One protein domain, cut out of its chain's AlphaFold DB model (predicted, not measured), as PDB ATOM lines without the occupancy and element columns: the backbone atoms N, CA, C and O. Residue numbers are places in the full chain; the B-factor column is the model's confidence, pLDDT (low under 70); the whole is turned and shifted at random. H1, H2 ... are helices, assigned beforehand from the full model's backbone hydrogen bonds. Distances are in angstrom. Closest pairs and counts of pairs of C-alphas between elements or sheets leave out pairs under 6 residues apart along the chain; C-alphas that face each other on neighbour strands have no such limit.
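AT A GLANCE: This is residues 15 to 55 of the 55 residues of the protein "Ribbon-helix-helix protein, CopG family" of Euryarchaeota archaeon (UniProt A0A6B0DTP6). Two helices make an L: the shorter H1 meets the first turn of the long H2 near a corner, and a loop, residues 26 to 33, joins them. Residues 41 to 55, of which 41 to 53 belong to H2, stand free and stick out as an arm. The printed part has 41 residues with two named helices, H1 then H2, and no named strand; its class is all helix. It is loose, with a radius of gyration of the C-alphas of 12.6 A, and elongated, spanning 38 by 21 by 14 A.

IN THESE COORDINATES: H1, residues 15 to 25, begins at C-alpha 15 (173.768, 237.157, 158.921) and is 15.3 A long from first to last C-alpha. H2, residues 34 to 53, measures 28.6 A and ends at C-alpha 53 (183.851, 211.632, 171.879).

HOW THE PARTS SIT: H1 and H2 touch, H2 with residues 34 to 37 alone. Their closest C-alphas, those of Ile 20 and Lys 34, are 6.2 A apart. They run opposite ways at a steep tilt of 68 degrees, only just short of about perpendicular. In H1 and H2 every O i to N i+4 pair is within hydrogen-bond range.

THE WHOLE: The two C-alphas farthest apart, those of Lys 25 and Lys 55, are 38.5 A apart. The printed part has no cut, and the link from H1 to H2 is short. Mean pLDDT of the printed part is 87.6; residues 54 to 55 are under 70.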
ATOM      1  N   GLU A  15     174.326 236.929 157.580       96.06
ATOM      2  CA  GLU A  15     173.768 237.157 158.921       96.06
ATOM      3  C   GLU A  15     174.719 236.739 160.060       96.06
ATOM      4  O   GLU A  15     174.695 237.305 161.154       96.06
ATOM      5  N   LEU A  16     175.566 235.722 159.841       93.75
ATOM      6  CA  LEU A  16     176.568 235.326 160.834       93.75
ATOM      7  C   LEU A  16     177.732 236.311 160.871       93.75
ATOM      8  O   LEU A  16     178.246 236.603 161.947       93.75
ATOM      9  N   ILE A  17     178.151 236.810 159.709       93.56
ATOM     10  CA  ILE A  17     179.212 237.810 159.619       93.56
ATOM     11  C   ILE A  17     178.759 239.117 160.269       93.56
ATOM     12  O   ILE A  17     179.523 239.672 161.052       93.56
ATOM     13  N   GLU A  18     177.522 239.552 160.030       94.62
ATOM     14  CA  GLU A  18     176.950 240.752 160.652       94.62
ATOM     15  C   GLU A  18     176.962 240.651 162.181       94.62
ATOM     16  O   GLU A  18     177.484 241.534 162.857       94.62
ATOM     17  N   LYS A  19     176.511 239.516 162.737       92.31
ATOM     18  CA  LYS A  19     176.572 239.268 164.188       92.31
ATOM     19  C   LYS A  19     177.995 239.347 164.736       92.31
ATOM     20  O   LYS A  19     178.207 239.877 165.825       92.31
ATOM     21  N   ILE A  20     178.976 238.815 164.006       92.00
ATOM     22  CA  ILE A  20     180.387 238.881 164.409       92.00
ATOM     23  C   ILE A  20     180.880 240.330 164.384       92.00
ATOM     24  O   ILE A  20     181.588 240.755 165.297       92.00
ATOM     25  N   GLU A  21     180.515 241.100 163.361       91.31
ATOM     26  CA  GLU A  21     180.899 242.505 163.255       91.31
ATOM     27  C   GLU A  21     180.280 243.356 164.366       91.31
ATOM     28  O   GLU A  21     180.983 244.191 164.931       91.31
ATOM     29  N   ASP A  22     179.031 243.099 164.751       91.69
ATOM     30  CA  ASP A  22     178.399 243.762 165.895       91.69
ATOM     31  C   ASP A  22     179.108 243.437 167.211       91.69
ATOM     32  O   ASP A  22     179.391 244.333 168.004       91.69
ATOM     33  N   ILE A  23     179.478 242.171 167.432       89.12
ATOM     34  CA  ILE A  23     180.251 241.758 168.612       89.12
ATOM     35  C   ILE A  23     181.594 242.499 168.677       89.12
ATOM     36  O   ILE A  23     181.987 242.973 169.746       89.12
ATOM     37  N   ILE A  24     182.291 242.616 167.543       89.25
ATOM     38  CA  ILE A  24     183.582 243.310 167.458       89.25
ATOM     39  C   ILE A  24     183.407 244.813 167.696       89.25
ATOM     40  O   ILE A  24     184.160 245.394 168.476       89.25
ATOM     41  N   LYS A  25     182.404 245.446 167.069       88.62
ATOM     42  CA  LYS A  25     182.102 246.879 167.241       88.62
ATOM     43  C   LYS A  25     181.744 247.222 168.681       88.62
ATOM     44  O   LYS A  25     182.172 248.257 169.180       88.62
ATOM     45  N   ASN A  26     181.002 246.342 169.348       84.94
ATOM     46  CA  ASN A  26     180.620 246.525 170.742       84.94
ATOM     47  C   ASN A  26     181.815 246.404 171.703       84.94
ATOM     48  O   ASN A  26     181.681 246.747 172.871       84.94
ATOM     49  N   GLY A  27     182.981 245.923 171.245       74.19
ATOM     50  CA  GLY A  27     184.244 245.943 171.996       74.19
ATOM     51  C   GLY A  27     184.300 245.032 173.227       74.19
ATOM     52  O   GLY A  27     185.348 244.922 173.857       74.19
ATOM     53  N   ASN A  28     183.209 244.336 173.555       71.94
ATOM     54  CA  ASN A  28     183.052 243.608 174.817       71.94
ATOM     55  C   ASN A  28     183.980 242.396 174.977       71.94
ATOM     56  O   ASN A  28     184.183 241.940 176.097       71.94
ATOM     57  N   LEU A  29     184.524 241.855 173.882       77.44
ATOM     58  CA  LEU A  29     185.285 240.598 173.894       77.44
ATOM     59  C   LEU A  29     186.740 240.743 173.413       77.44
ATOM     60  O   LEU A  29     187.442 239.751 173.274       77.44
ATOM     61  N   GLY A  30     187.211 241.967 173.147       83.81
ATOM     62  CA  GLY A  30     188.621 242.227 172.817       83.81
ATOM     63  C   GLY A  30     189.105 241.737 171.443       83.81
ATOM     64  O   GLY A  30     190.281 241.918 171.121       83.81
ATOM     65  N   TYR A  31     188.232 241.158 170.614       86.25
ATOM     66  CA  TYR A  31     188.588 240.729 169.260       86.25
ATOM     67  C   TYR A  31     188.874 241.915 168.343       86.25
ATOM     68  O   TYR A  31     188.113 242.881 168.290       86.25
ATOM     69  N   LYS A  32     189.941 241.806 167.547       82.69
ATOM     70  CA  LYS A  32     190.348 242.844 166.586       82.69
ATOM     71  C   LYS A  32     189.850 242.567 165.175       82.69
ATOM     72  O   LYS A  32     189.945 243.427 164.300       82.69
ATOM     73  N   SER A  33     189.390 241.348 164.895       88.38
ATOM     74  CA  SER A  33     188.979 240.938 163.551       88.38
ATOM     75  C   SER A  33     188.028 239.745 163.567       88.38
ATOM     76  O   SER A  33     188.168 238.832 164.376       88.38
ATOM     77  N   LYS A  34     187.134 239.678 162.573       90.00
ATOM     78  CA  LYS A  34     186.228 238.533 162.365       90.00
ATOM     79  C   LYS A  34     186.963 237.203 162.245       90.00
ATOM     80  O   LYS A  34     186.542 236.208 162.820       90.00
ATOM     81  N   SER A  35     188.111 237.193 161.571       89.56
ATOM     82  CA  SER A  35     188.946 235.996 161.443       89.56
ATOM     83  C   SER A  35     189.499 235.498 162.780       89.56
ATOM     84  O   SER A  35     189.729 234.303 162.921       89.56
ATOM     85  N   GLU A  36     189.751 236.390 163.739       90.75
ATOM     86  CA  GLU A  36     190.233 236.030 165.077       90.75
ATOM     87  C   GLU A  36     189.112 235.362 165.872       90.75
ATOM     88  O   GLU A  36     189.275 234.221 166.304       90.75
ATOM     89  N   PHE A  37     187.943 236.009 165.915       92.00
ATOM     90  CA  PHE A  37     186.727 235.467 166.521       92.00
ATOM     91  C   PHE A  37     186.382 234.077 165.969       92.00
ATOM     92  O   PHE A  37     186.215 233.118 166.718       92.00
ATOM     93  N   ILE A  38     186.326 233.941 164.639       92.25
ATOM     94  CA  ILE A  38     185.957 232.681 163.979       92.25
ATOM     95  C   ILE A  38     186.966 231.573 164.314       92.25
ATOM     96  O   ILE A  38     186.567 230.440 164.574       92.25
ATOM     97  N   LYS A  39     188.272 231.876 164.325       91.00
ATOM     98  CA  LYS A  39     189.305 230.887 164.670       91.00
ATOM     99  C   LYS A  39     189.149 230.389 166.102       91.00
ATOM    100  O   LYS A  39     189.277 229.188 166.326       91.00
ATOM    101  N   GLU A  40     188.907 231.290 167.046       92.62
ATOM    102  CA  GLU A  40     188.744 230.931 168.452       92.62
ATOM    103  C   GLU A  40     187.473 230.106 168.673       92.62
ATOM    104  O   GLU A  40     187.561 228.999 169.203       92.62
ATOM    105  N   ALA A  41     186.334 230.557 168.141       92.88
ATOM    106  CA  ALA A  41     185.061 229.845 168.242       92.88
ATOM    107  C   ALA A  41     185.129 228.426 167.646       92.88
ATOM    108  O   ALA A  41     184.596 227.473 168.216       92.88
ATOM    109  N   ILE A  42     185.811 228.259 166.504       94.00
ATOM    110  CA  ILE A  42     186.014 226.938 165.891       94.00
ATOM    111  C   ILE A  42     186.916 226.063 166.768       94.00
ATOM    112  O   ILE A  42     186.596 224.892 166.960       94.00
ATOM    113  N   ARG A  43     188.022 226.598 167.305       93.38
ATOM    114  CA  ARG A  43     188.921 225.841 168.196       93.38
ATOM    115  C   ARG A  43     188.182 225.344 169.433       93.38
ATOM    116  O   ARG A  43     188.174 224.144 169.681       93.38
ATOM    117  N   GLU A  44     187.488 226.240 170.127       93.94
ATOM    118  CA  GLU A  44     186.700 225.918 171.319       93.94
ATOM    119  C   GLU A  44     185.633 224.855 171.021       93.94
ATOM    120  O   GLU A  44     185.440 223.916 171.795       93.94
ATOM    121  N   LYS A  45     184.951 224.961 169.871       94.56
ATOM    122  CA  LYS A  45     183.959 223.967 169.452       94.56
ATOM    123  C   LYS A  45     184.591 222.604 169.182       94.56
ATOM    124  O   LYS A  45     184.019 221.600 169.596       94.56
ATOM    125  N   LEU A  46     185.728 222.557 168.490       95.12
ATOM    126  CA  LEU A  46     186.423 221.305 168.181       95.12
ATOM    127  C   LEU A  46     186.954 220.625 169.443       95.12
ATOM    128  O   LEU A  46     186.826 219.411 169.561       95.12
ATOM    129  N   ASP A  47     187.519 221.384 170.379       93.88
ATOM    130  CA  ASP A  47     188.042 220.820 171.623       93.88
ATOM    131  C   ASP A  47     186.910 220.264 172.495       93.88
ATOM    132  O   ASP A  47     186.979 219.112 172.914       93.88
ATOM    133  N   ARG A  48     185.787 220.991 172.616       94.50
ATOM    134  CA  ARG A  48     184.573 220.464 173.263       94.50
ATOM    135  C   ARG A  48     184.081 219.159 172.639       94.50
ATOM    136  O   ARG A  48     183.648 218.274 173.365       94.50
ATOM    137  N   LEU A  49     184.106 219.045 171.310       94.44
ATOM    138  CA  LEU A  49     183.653 217.831 170.626       94.44
ATOM    139  C   LEU A  49     184.595 216.645 170.877       94.44
ATOM    140  O   LEU A  49     184.107 215.555 171.159       94.44
ATOM    141  N   LYS A  50     185.919 216.850 170.867       91.50
ATOM    142  CA  LYS A  50     186.891 215.791 171.215       91.50
ATOM    143  C   LYS A  50     186.681 215.258 172.631       91.50
ATOM    144  O   LYS A  50     186.761 214.049 172.855       91.50
ATOM    145  N   ASP A  51     186.395 216.157 173.570       87.31
ATOM    146  CA  ASP A  51     186.138 215.793 174.964       87.31
ATOM    147  C   ASP A  51     184.833 214.993 175.115       87.31
ATOM    148  O   ASP A  51     184.721 214.155 176.010       87.31
ATOM    149  N   GLN A  52     183.846 215.224 174.238       81.06
ATOM    150  CA  GLN A  52     182.597 214.458 174.206       81.06
ATOM    151  C   GLN A  52     182.747 213.082 173.547       81.06
ATOM    152  O   GLN A  52     182.076 212.154 173.979       81.06
ATOM    153  N   GLU A  53     183.605 212.929 172.536       72.31
ATOM    154  CA  GLU A  53     183.851 211.632 171.879       72.31
ATOM    155  C   GLU A  53     184.715 210.680 172.723       72.31
ATOM    156  O   GLU A  53     184.710 209.472 172.496       72.31
ATOM    157  N   SER A  54     185.447 211.208 173.707       61.62
ATOM    158  CA  SER A  54     186.308 210.419 174.601       61.62
ATOM    159  C   SER A  54     185.578 209.895 175.850       61.62
ATOM    160  O   SER A  54     186.230 209.396 176.770       61.62
ATOM    161  N   LYS A  55     184.248 210.033 175.910       52.56
ATOM    162  CA  LYS A  55     183.392 209.681 177.051       52.56
ATOM    163  C   LYS A  55     182.344 208.649 176.657       52.56
ATOM    164  O   LYS A  55     182.109 207.747 177.488       52.56
TER     165      LYS A  55